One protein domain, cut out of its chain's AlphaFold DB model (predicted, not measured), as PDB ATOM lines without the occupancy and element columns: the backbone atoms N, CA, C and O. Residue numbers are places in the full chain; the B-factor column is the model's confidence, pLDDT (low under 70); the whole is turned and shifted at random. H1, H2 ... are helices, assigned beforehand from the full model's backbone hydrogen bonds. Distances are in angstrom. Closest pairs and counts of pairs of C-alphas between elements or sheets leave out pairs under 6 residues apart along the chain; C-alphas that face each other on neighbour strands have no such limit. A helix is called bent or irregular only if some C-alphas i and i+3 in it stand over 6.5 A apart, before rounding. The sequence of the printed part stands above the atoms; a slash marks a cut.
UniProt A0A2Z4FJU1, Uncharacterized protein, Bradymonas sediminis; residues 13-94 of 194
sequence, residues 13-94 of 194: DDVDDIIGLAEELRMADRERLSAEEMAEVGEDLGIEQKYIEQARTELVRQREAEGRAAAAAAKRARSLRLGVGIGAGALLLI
ATOM      1  N   ASP A  13     -30.137  24.716  55.042       51.72
ATOM      2  CA  ASP A  13     -29.287  23.520  54.996       51.72
ATOM      3  C   ASP A  13     -28.682  23.255  53.601       51.72
ATOM      4  O   ASP A  13     -27.544  22.804  53.501       51.72
ATOM      5  N   ASP A  14     -29.356  23.632  52.505       53.94
ATOM      6  CA  ASP A  14     -28.799  23.460  51.149       53.94
ATOM      7  C   ASP A  14     -27.609  24.406  50.881       53.94
ATOM      8  O   ASP A  14     -26.783  24.155  50.003       53.94
ATOM      9  N   VAL A  15     -27.525  25.532  51.601       55.38
ATOM     10  CA  VAL A  15     -26.453  26.520  51.411       55.38
ATOM     11  C   VAL A  15     -25.159  26.032  52.053       55.38
ATOM     12  O   VAL A  15     -24.107  26.156  51.427       55.38
ATOM     13  N   ASP A  16     -25.235  25.439  53.244       57.16
ATOM     14  CA  ASP A  16     -24.066  24.902  53.946       57.16
ATOM     15  C   ASP A  16     -23.486  23.676  53.225       57.16
ATOM     16  O   ASP A  16     -22.266  23.570  53.098       57.16
ATOM     17  N   ASP A  17     -24.327  22.831  52.621       62.91
ATOM     18  CA  ASP A  17     -23.877  21.723  51.767       62.91
ATOM     19  C   ASP A  17     -23.212  22.216  50.469       62.91
ATOM     20  O   ASP A  17     -22.201  21.666  50.022       62.91
ATOM     21  N   ILE A  18     -23.732  23.290  49.859       62.38
ATOM     22  CA  ILE A  18     -23.113  23.915  48.679       62.38
ATOM     23  C   ILE A  18     -21.785  24.590  49.049       62.38
ATOM     24  O   ILE A  18     -20.838  24.514  48.263       62.38
ATOM     25  N   ILE A  19     -21.691  25.237  50.217       70.06
ATOM     26  CA  ILE A  19     -20.448  25.835  50.725       70.06
ATOM     27  C   ILE A  19     -19.430  24.735  51.038       70.06
ATOM     28  O   ILE A  19     -18.285  24.850  50.603       70.06
ATOM     29  N   GLY A  20     -19.846  23.647  51.691       72.88
ATOM     30  CA  GLY A  20     -19.003  22.486  51.980       72.88
ATOM     31  C   GLY A  20     -18.459  21.836  50.710       72.88
ATOM     32  O   GLY A  20     -17.252  21.645  50.583       72.88
ATOM     33  N   LEU A  21     -19.320  21.605  49.715       65.50
ATOM     34  CA  LEU A  21     -18.914  21.068  48.416       65.50
ATOM     35  C   LEU A  21     -18.002  22.036  47.646       65.50
ATOM     36  O   LEU A  21     -17.049  21.610  46.996       65.50
ATOM     37  N   ALA A  22     -18.270  23.343  47.697       62.53
ATOM     38  CA  ALA A  22     -17.421  24.347  47.061       62.53
ATOM     39  C   ALA A  22     -16.046  24.449  47.735       62.53
ATOM     40  O   ALA A  22     -15.046  24.658  47.051       62.53
ATOM     41  N   GLU A  23     -15.980  24.293  49.055       70.06
ATOM     42  CA  GLU A  23     -14.741  24.308  49.828       70.06
ATOM     43  C   GLU A  23     -13.925  23.029  49.608       70.06
ATOM     44  O   GLU A  23     -12.719  23.127  49.385       70.06
ATOM     45  N   GLU A  24     -14.570  21.861  49.544       70.94
ATOM     46  CA  GLU A  24     -13.949  20.585  49.167       70.94
ATOM     47  C   GLU A  24     -13.389  20.637  47.739       70.94
ATOM     48  O   GLU A  24     -12.219  20.321  47.517       70.94
ATOM     49  N   LEU A  25     -14.169  21.137  46.774       69.44
ATOM     50  CA  LEU A  25     -13.699  21.342  45.402       69.44
ATOM     51  C   LEU A  25     -12.549  22.355  45.338       69.44
ATOM     52  O   LEU A  25     -11.600  22.144  44.588       69.44
ATOM     53  N   ARG A  26     -12.589  23.430  46.136       66.38
ATOM     54  CA  ARG A  26     -11.513  24.434  46.199       66.38
ATOM     55  C   ARG A  26     -10.247  23.883  46.859       66.38
ATOM     56  O   ARG A  26      -9.155  24.291  46.474       66.38
ATOM     57  N   MET A  27     -10.367  22.996  47.847       67.50
ATOM     58  CA  MET A  27      -9.226  22.308  48.460       67.50
ATOM     59  C   MET A  27      -8.610  21.295  47.491       67.50
ATOM     60  O   MET A  27      -7.405  21.346  47.265       67.50
ATOM     61  N   ALA A  28      -9.431  20.483  46.822       68.25
ATOM     62  CA  ALA A  28      -8.971  19.550  45.793       68.25
ATOM     63  C   ALA A  28      -8.298  20.254  44.598       68.25
ATOM     64  O   ALA A  28      -7.374  19.710  43.996       68.25
ATOM     65  N   ASP A  29      -8.736  21.470  44.253       68.00
ATOM     66  CA  ASP A  29      -8.119  22.278  43.193       68.00
ATOM     67  C   ASP A  29      -6.817  22.956  43.659       68.00
ATOM     68  O   ASP A  29      -5.869  23.057  42.887       68.00
ATOM     69  N   ARG A  30      -6.723  23.347  44.941       61.59
ATOM     70  CA  ARG A  30      -5.486  23.877  45.554       61.59
ATOM     71  C   ARG A  30      -4.381  22.833  45.702       61.59
ATOM     72  O   ARG A  30      -3.215  23.200  45.693       61.59
ATOM     73  N   GLU A  31      -4.733  21.562  45.868       64.44
ATOM     74  CA  GLU A  31      -3.769  20.460  45.983       64.44
ATOM     75  C   GLU A  31      -3.243  19.970  44.620       64.44
ATOM     76  O   GLU A  31      -2.314  19.161  44.559       64.44
ATOM     77  N   ARG A  32      -3.801  20.458  43.503       69.25
ATOM     78  CA  ARG A  32      -3.334  20.131  42.150       69.25
ATOM     79  C   ARG A  32      -2.272  21.126  41.697       69.25
ATOM     80  O   ARG A  32      -2.572  22.298  41.505       69.25
ATOM     81  N   LEU A  33      -1.067  20.633  41.398       70.44
ATOM     82  CA  LEU A  33      -0.029  21.461  40.781       70.44
ATOM     83  C   LEU A  33      -0.512  22.066  39.453       70.44
ATOM     84  O   LEU A  33      -1.106  21.391  38.597       70.44
ATOM     85  N   SER A  34      -0.250  23.355  39.267       75.56
ATOM     86  CA  SER A  34      -0.368  24.017  37.973       75.56
ATOM     87  C   SER A  34       0.724  23.547  37.006       75.56
ATOM     88  O   SER A  34       1.729  22.952  37.393       75.56
ATOM     89  N   ALA A  35       0.501  23.789  35.713       74.50
ATOM     90  CA  ALA A  35       1.453  23.467  34.652       74.50
ATOM     91  C   ALA A  35       2.832  24.113  34.897       74.50
ATOM     92  O   ALA A  35       3.852  23.478  34.644       74.50
ATOM     93  N   GLU A  36       2.846  25.339  35.422       76.31
ATOM     94  CA  GLU A  36       4.044  26.061  35.849       76.31
ATOM     95  C   GLU A  36       4.689  25.469  37.117       76.31
ATOM     96  O   GLU A  36       5.892  25.235  37.117       76.31
ATOM     97  N   GLU A  37       3.922  25.147  38.167       77.12
ATOM     98  CA  GLU A  37       4.484  24.590  39.416       77.12
ATOM     99  C   GLU A  37       5.060  23.176  39.218       77.12
ATOM    100  O   GLU A  37       6.035  22.797  39.861       77.12
ATOM    101  N   MET A  38       4.498  22.377  38.303       73.56
ATOM    102  CA  MET A  38       5.098  21.091  37.916       73.56
ATOM    103  C   MET A  38       6.437  21.253  37.203       73.56
ATOM    104  O   MET A  38       7.285  20.368  37.321       73.56
ATOM    105  N   ALA A  39       6.615  22.335  36.443       75.38
ATOM    106  CA  ALA A  39       7.872  22.607  35.763       75.38
ATOM    107  C   ALA A  39       8.955  23.027  36.756       75.38
ATOM    108  O   ALA A  39      10.062  22.501  36.692       75.38
ATOM    109  N   GLU A  40       8.595  23.870  37.724       78.88
ATOM    110  CA  GLU A  40       9.462  24.280  38.834       78.88
ATOM    111  C   GLU A  40       9.902  23.075  39.685       78.88
ATOM    112  O   GLU A  40      11.093  22.824  39.847       78.88
ATOM    113  N   VAL A  41       8.959  22.232  40.125       78.31
ATOM    114  CA  VAL A  41       9.278  21.025  40.912       78.31
ATOM    115  C   VAL A  41      10.048  19.984  40.088       78.31
ATOM    116  O   VAL A  41      10.905  19.276  40.615       78.31
ATOM    117  N   GLY A  42       9.762  19.862  38.789       76.31
ATOM    118  CA  GLY A  42      10.485  18.959  37.894       76.31
ATOM    119  C   GLY A  42      11.937  19.384  37.668       76.31
ATOM    120  O   GLY A  42      12.820  18.526  37.610       76.31
ATOM    121  N   GLU A  43      12.182  20.693  37.581       80.06
ATOM    122  CA  GLU A  43      13.518  21.280  37.476       80.06
ATOM    123  C   GLU A  43      14.318  21.063  38.771       80.06
ATOM    124  O   GLU A  43      15.450  20.575  38.711       80.06
ATOM    125  N   ASP A  44      13.697  21.279  39.935       79.25
ATOM    126  CA  ASP A  44      14.300  21.044  41.256       79.25
ATOM    127  C   ASP A  44      14.673  19.572  41.503       79.25
ATOM    128  O   ASP A  44      15.666  19.263  42.168       79.25
ATOM    129  N   LEU A  45      13.896  18.640  40.946       82.81
ATOM    130  CA  LEU A  45      14.153  17.198  41.032       82.81
ATOM    131  C   LEU A  45      15.144  16.690  39.970       82.81
ATOM    132  O   LEU A  45      15.438  15.493  39.932       82.81
ATOM    133  N   GLY A  46      15.677  17.574  39.117       76.75
ATOM    134  CA  GLY A  46      16.661  17.234  38.089       76.75
ATOM    135  C   GLY A  46      16.092  16.424  36.920       76.75
ATOM    136  O   GLY A  46      16.824  15.666  36.279       76.75
ATOM    137  N   ILE A  47      14.793  16.547  36.645       78.25
ATOM    138  CA  ILE A  47      14.138  15.890  35.510       78.25
ATOM    139  C   ILE A  47      14.515  16.633  34.221       78.25
ATOM    140  O   ILE A  47      14.509  17.861  34.170       78.25
ATOM    141  N   GLU A  48      14.830  15.908  33.141       80.81
ATOM    142  CA  GLU A  48      15.142  16.559  31.863       80.81
ATOM    143  C   GLU A  48      13.945  17.381  31.350       80.81
ATOM    144  O   GLU A  48      12.821  16.877  31.252       80.81
ATOM    145  N   GLN A  49      14.218  18.618  30.919       80.25
ATOM    146  CA  GLN A  49      13.252  19.588  30.371       80.25
ATOM    147  C   GLN A  49      12.273  18.993  29.343       80.25
ATOM    148  O   GLN A  49      11.099  19.350  29.294       80.25
ATOM    149  N   LYS A  50      12.723  18.027  28.536       85.81
ATOM    150  CA  LYS A  50      11.875  17.354  27.543       85.81
ATOM    151  C   LYS A  50      10.690  16.608  28.175       85.81
ATOM    152  O   LYS A  50       9.607  16.603  27.592       85.81
ATOM    153  N   TYR A  51      10.885  15.965  29.326       82.38
ATOM    154  CA  TYR A  51       9.824  15.212  30.006       82.38
ATOM    155  C   TYR A  51       8.875  16.130  30.771       82.38
ATOM    156  O   TYR A  51       7.673  15.869  30.788       82.38
ATOM    157  N   ILE A  52       9.400  17.225  31.327       79.38
ATOM    158  CA  ILE A  52       8.606  18.286  31.956       79.38
ATOM    159  C   ILE A  52       7.623  18.866  30.935       79.38
ATOM    160  O   ILE A  52       6.417  18.907  31.179       79.38
ATOM    161  N   GLU A  53       8.108  19.196  29.739       81.31
ATOM    162  CA  GLU A  53       7.271  19.844  28.735       81.31
ATOM    163  C   GLU A  53       6.280  18.890  28.065       81.31
ATOM    164  O   GLU A  53       5.146  19.267  27.753       81.31
ATOM    165  N   GLN A  54       6.636  17.610  27.946       84.38
ATOM    166  CA  GLN A  54       5.688  16.574  27.550       84.38
ATOM    167  C   GLN A  54       4.566  16.404  28.590       84.38
ATOM    168  O   GLN A  54       3.394  16.344  28.212       84.38
ATOM    169  N   ALA A  55       4.902  16.385  29.884       80.19
ATOM    170  CA  ALA A  55       3.924  16.301  30.967       80.19
ATOM    171  C   ALA A  55       3.012  17.538  31.007       80.19
ATOM    172  O   ALA A  55       1.795  17.399  31.122       80.19
ATOM    173  N   ARG A  56       3.572  18.738  30.810       81.81
ATOM    174  CA  ARG A  56       2.827  20.003  30.732       81.81
ATOM    175  C   ARG A  56       1.797  19.988  29.603       81.81
ATOM    176  O   ARG A  56       0.631  20.328  29.810       81.81
ATOM    177  N   THR A  57       2.216  19.549  28.418       86.44
ATOM    178  CA  THR A  57       1.352  19.496  27.232       86.44
ATOM    179  C   THR A  57       0.206  18.499  27.418       86.44
ATOM    180  O   THR A  57      -0.941  18.796  27.077       86.44
ATOM    181  N   GLU A  58       0.500  17.332  27.995       86.25
ATOM    182  CA  GLU A  58      -0.515  16.315  28.278       86.25
ATOM    183  C   GLU A  58      -1.509  16.802  29.339       86.25
ATOM    184  O   GLU A  58      -2.717  16.642  29.173       86.25
ATOM    185  N   LEU A  59      -1.032  17.490  30.378       81.31
ATOM    186  CA  LEU A  59      -1.875  18.001  31.455       81.31
ATOM    187  C   LEU A  59      -2.822  19.115  30.988       81.31
ATOM    188  O   LEU A  59      -3.995  19.128  31.364       81.31
ATOM    189  N   VAL A  60      -2.355  20.016  30.116       86.00
ATOM    190  CA  VAL A  60      -3.213  21.024  29.467       86.00
ATOM    191  C   VAL A  60      -4.283  20.340  28.616       86.00
ATOM    192  O   VAL A  60      -5.467  20.661  28.732       86.00
ATOM    193  N   ARG A  61      -3.896  19.343  27.811       87.94
ATOM    194  CA  ARG A  61      -4.827  18.578  26.970       87.94
ATOM    195  C   ARG A  61      -5.885  17.850  27.799       87.94
ATOM    196  O   ARG A  61      -7.062  17.841  27.431       87.94
ATOM    197  N   GLN A  62      -5.473  17.265  28.918       85.31
ATOM    198  CA  GLN A  62      -6.346  16.553  29.839       85.31
ATOM    199  C   GLN A  62      -7.325  17.517  30.523       85.31
ATOM    200  O   GLN A  62      -8.526  17.259  30.518       85.31
ATOM    201  N   ARG A  63      -6.859  18.685  30.990       82.62
ATOM    202  CA  ARG A  63      -7.721  19.728  31.575       82.62
ATOM    203  C   ARG A  63      -8.709  20.317  30.578       82.62
ATOM    204  O   ARG A  63      -9.863  20.552  30.925       82.62
ATOM    205  N   GLU A  64      -8.308  20.521  29.327       86.19
ATOM    206  CA  GLU A  64      -9.242  20.946  28.284       86.19
ATOM    207  C   GLU A  64     -10.318  19.889  28.010       86.19
ATOM    208  O   GLU A  64     -11.482  20.233  27.789       86.19
ATOM    209  N   ALA A  65      -9.951  18.604  28.019       85.00
ATOM    210  CA  ALA A  65     -10.895  17.507  27.846       85.00
ATOM    211  C   ALA A  65     -11.857  17.392  29.042       85.00
ATOM    212  O   ALA A  65     -13.069  17.294  28.834       85.00
ATOM    213  N   GLU A  66     -11.346  17.484  30.273       83.19
ATOM    214  CA  GLU A  66     -12.134  17.507  31.512       83.19
ATOM    215  C   GLU A  66     -13.075  18.720  31.557       83.19
ATOM    216  O   GLU A  66     -14.265  18.564  31.822       83.19
ATOM    217  N   GLY A  67     -12.594  19.914  31.199       82.00
ATOM    218  CA  GLY A  67     -13.400  21.135  31.148       82.00
ATOM    219  C   GLY A  67     -14.522  21.064  30.108       82.00
ATOM    220  O   GLY A  67     -15.662  21.451  30.381       82.00
ATOM    221  N   ARG A  68     -14.247  20.496  28.924       82.75
ATOM    222  CA  ARG A  68     -15.275  20.244  27.897       82.75
ATOM    223  C   ARG A  68     -16.289  19.194  28.353       82.75
ATOM    224  O   ARG A  68     -17.488  19.380  28.127       82.75
ATOM    225  N   ALA A  69     -15.840  18.124  29.009       82.06
ATOM    226  CA  ALA A  69     -16.710  17.080  29.549       82.06
ATOM    227  C   ALA A  69     -17.606  17.611  30.682       82.06
ATOM    228  O   ALA A  69     -18.817  17.380  30.657       82.06
ATOM    229  N   ALA A  70     -17.051  18.396  31.607       79.00
ATOM    230  CA  ALA A  70     -17.779  19.038  32.698       79.00
ATOM    231  C   ALA A  70     -18.807  20.055  32.176       79.00
ATOM    232  O   ALA A  70     -19.968  20.035  32.587       79.00
ATOM    233  N   ALA A  71     -18.436  20.885  31.194       79.19
ATOM    234  CA  ALA A  71     -19.359  21.825  30.561       79.19
ATOM    235  C   ALA A  71     -20.505  21.112  29.817       79.19
ATOM    236  O   ALA A  71     -21.657  21.555  29.867       79.19
ATOM    237  N   ALA A  72     -20.216  19.994  29.141       81.31
ATOM    238  CA  ALA A  72     -21.232  19.176  28.483       81.31
ATOM    239  C   ALA A  72     -22.161  18.481  29.496       81.31
ATOM    240  O   ALA A  72     -23.380  18.460  29.295       81.31
ATOM    241  N   ALA A  73     -21.614  17.962  30.598       78.06
ATOM    242  CA  ALA A  73     -22.379  17.347  31.680       78.06
ATOM    243  C   ALA A  73     -23.293  18.363  32.386       78.06
ATOM    244  O   ALA A  73     -24.482  18.098  32.567       78.06
ATOM    245  N   ALA A  74     -22.788  19.565  32.688       76.75
ATOM    246  CA  ALA A  74     -23.561  20.635  33.316       76.75
ATOM    247  C   ALA A  74     -24.738  21.104  32.441       76.75
ATOM    248  O   ALA A  74     -25.850  21.296  32.941       76.75
ATOM    249  N   LYS A  75     -24.532  21.237  31.120       76.56
ATOM    250  CA  LYS A  75     -25.605  21.573  30.165       76.56
ATOM    251  C   LYS A  75     -26.695  20.497  30.127       76.56
ATOM    252  O   LYS A  75     -27.873  20.844  30.180       76.56
ATOM    253  N   ARG A  76     -26.310  19.212  30.095       71.25
ATOM    254  CA  ARG A  76     -27.250  18.074  30.132       71.25
ATOM    255  C   ARG A  76     -28.037  18.014  31.440       71.25
ATOM    256  O   ARG A  76     -29.242  17.799  31.410       71.25
ATOM    257  N   ALA A  77     -27.384  18.243  32.579       72.00
ATOM    258  CA  ALA A  77     -28.049  18.247  33.880       72.00
ATOM    259  C   ALA A  77     -29.086  19.378  33.993       72.00
ATOM    260  O   ALA A  77     -30.193  19.159  34.486       72.00
ATOM    261  N   ARG A  78     -28.768  20.580  33.489       66.62
ATOM    262  CA  ARG A  78     -29.710  21.711  33.456       66.62
ATOM    263  C   ARG A  78     -30.923  21.431  32.573       66.62
ATOM    264  O   ARG A  78     -32.043  21.683  33.011       66.62
ATOM    265  N   SER A  79     -30.718  20.901  31.365       66.69
ATOM    266  CA  SER A  79     -31.827  20.601  30.453       66.69
ATOM    267  C   SER A  79     -32.724  19.478  30.979       66.69
ATOM    268  O   SER A  79     -33.942  19.577  30.848       66.69
ATOM    269  N   LEU A  80     -32.156  18.462  31.640       65.25
ATOM    270  CA  LEU A  80     -32.941  17.415  32.300       65.25
ATOM    271  C   LEU A  80     -33.790  17.968  33.449       65.25
ATOM    272  O   LEU A  80     -34.979  17.679  33.509       65.25
ATOM    273  N   ARG A  81     -33.214  18.789  34.337       65.44
ATOM    274  CA  ARG A  81     -33.949  19.369  35.479       65.44
ATOM    275  C   ARG A  81     -35.110  20.259  35.026       65.44
ATOM    276  O   ARG A  81     -36.211  20.143  35.556       65.44
ATOM    277  N   LEU A  82     -34.887  21.097  34.011       65.25
ATOM    278  CA  LEU A  82     -35.941  21.917  33.400       65.25
ATOM    279  C   LEU A  82     -37.014  21.062  32.709       65.25
ATOM    280  O   LEU A  82     -38.203  21.328  32.876       65.25
ATOM    281  N   GLY A  83     -36.611  20.017  31.980       60.50
ATOM    282  CA  GLY A  83     -37.540  19.092  31.325       60.50
ATOM    283  C   GLY A  83     -38.420  18.325  32.316       60.50
ATOM    284  O   GLY A  83     -39.625  18.210  32.101       60.50
ATOM    285  N   VAL A  84     -37.847  17.867  33.434       68.62
ATOM    286  CA  VAL A  84     -38.590  17.189  34.508       68.62
ATOM    287  C   VAL A  84     -39.574  18.146  35.184       68.62
ATOM    288  O   VAL A  84     -40.726  17.770  35.390       68.62
ATOM    289  N   GLY A  85     -39.170  19.388  35.471       66.75
ATOM    290  CA  GLY A  85     -40.051  20.383  36.095       66.75
ATOM    291  C   GLY A  85     -41.267  20.739  35.232       66.75
ATOM    292  O   GLY A  85     -42.399  20.732  35.718       66.75
ATOM    293  N   ILE A  86     -41.054  20.985  33.935       69.44
ATOM    294  CA  ILE A  86     -42.143  21.282  32.989       69.44
ATOM    295  C   ILE A  86     -43.045  20.055  32.800       69.44
ATOM    296  O   ILE A  86     -44.269  20.185  32.814       69.44
ATOM    297  N   GLY A  87     -42.457  18.861  32.672       72.12
ATOM    298  CA  GLY A  87     -43.209  17.614  32.521       72.12
ATOM    299  C   GLY A  87     -44.099  17.305  33.726       72.12
ATOM    300  O   GLY A  87     -45.278  16.996  33.557       72.12
ATOM    301  N   ALA A  88     -43.570  17.456  34.943       75.12
ATOM    302  CA  ALA A  88     -44.330  17.256  36.172       75.12
ATOM    303  C   ALA A  88     -45.469  18.278  36.319       75.12
ATOM    304  O   ALA A  88     -46.595  17.903  36.645       75.12
ATOM    305  N   GLY A  89     -45.209  19.554  36.013       80.69
ATOM    306  CA  GLY A  89     -46.235  20.597  36.049       80.69
ATOM    307  C   GLY A  89     -47.378  20.345  35.059       80.69
ATOM    308  O   GLY A  89     -48.547  20.439  35.428       80.69
ATOM    309  N   ALA A  90     -47.059  19.963  33.820       83.00
ATOM    310  CA  ALA A  90     -48.064  19.646  32.808       83.00
ATOM    311  C   ALA A  90     -48.908  18.420  33.195       83.00
ATOM    312  O   ALA A  90     -50.130  18.450  33.062       83.00
ATOM    313  N   LEU A  91     -48.278  17.368  33.730       85.44
ATOM    314  CA  LEU A  91     -48.987  16.183  34.218       85.44
ATOM    315  C   LEU A  91     -49.934  16.513  35.374       85.44
ATOM    316  O   LEU A  91     -51.070  16.048  35.365       85.44
ATOM    317  N   LEU A  92     -49.512  17.347  36.330       86.44
ATOM    318  CA  LEU A  92     -50.373  17.786  37.432       86.44
ATOM    319  C   LEU A  92     -51.566  18.614  36.945       86.44
ATOM    320  O   LEU A  92     -52.671  18.426  37.445       86.44
ATOM    321  N   LEU A  93     -51.374  19.489  35.955       86.94
ATOM    322  CA  LEU A  93     -52.474  20.259  35.367       86.94
ATOM    323  C   LEU A  93     -53.470  19.361  34.628       86.94
ATOM    324  O   LEU A  93     -54.675  19.482  34.841       86.94
ATOM    325  N   ILE A  94     -52.979  18.434  33.801       86.62
ATOM    326  CA  ILE A  94     -53.827  17.467  33.091       86.62
ATOM    327  C   ILE A  94     -54.597  16.608  34.097       86.62
ATOM    328  O   ILE A  94     -55.812  16.451  33.972       86.62
TER     329      ILE A  94
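AT A GLANCE: This is residues 13 to 94 of the 194 residues of an uncharacterized protein of Bradymonas sediminis (UniProt A0A2Z4FJU1). Picture a long, lopsided helical hairpin: one very long helix, H3, makes the longest axis, and the short helix H2 folds back on its first part, residues 49 to 60. H1 comes before H2 as a free arm that slants away from H3, and residues 61 to 94 of H3 stick out from the hairpin on the same side of H2 as H1, with H1 apart from H3. The printed part has 82 residues, with three named helices in the order H1, H2, H3 and no named strand; its class is all helix. The whole is extended, a rod with a radius of gyration of the C-alphas of 20.7 A and spans of 70 by 28 by 10 A.

IN THESE COORDINATES: Find C-alpha 13 at (-29.287, 23.520, 54.996); from there H1, residues 13 to 30, runs 25.6 A from first to last C-alpha, with x rising to C-alpha 30 at (-5.486, 23.877, 45.554). A tight link of 4 residues leads to H2, residues 35 to 44, which is 14.6 A long. After another tight link of 4 residues, look at C-alpha 49 at (13.252, 19.588, 30.371), where H3 begins. H3 holds residues 49 to 94 and runs 67.2 A, with x falling to C-alpha 94 at (-53.827, 17.467, 33.091). No helix is bent.

HOW THE PARTS SIT: Begin with H2 and H3, which form a helical hairpin. They touch, with 11 pairs of C-alphas within 8 A, and H3 does so with residues 49 to 60 alone. Look for their closest C-alphas at Ala 35 and Arg 56, which are 5.4 A apart. Their lines stand at a shallow tilt of 30 degrees, and they run opposite ways. H1 touches no helix: it is apart from H3, and also apart from H2, which follows it in the chain. In the backbone of H1, H2 and H3 you will find every O i to N i+4 pair within hydrogen-bond range.

THE WHOLE: The two C-alphas farthest apart are those of Gly 46, in the link between H2 and H3, and Ile 94, at 70.7 A. Residues 13 to 32, of which 13 to 30 belong to H1, stand free, and so do residues 61 to 94 of H3. The printed part has no cut, and no link in it is long. Read the B-factor column for the model's confidence: the mean pLDDT of the printed part is 74.9, and 25 residues are under 70, namely 13 to 18, 21 to 22, 25 to 32 and 78 to 86. The mean pLDDT of H1 is 64.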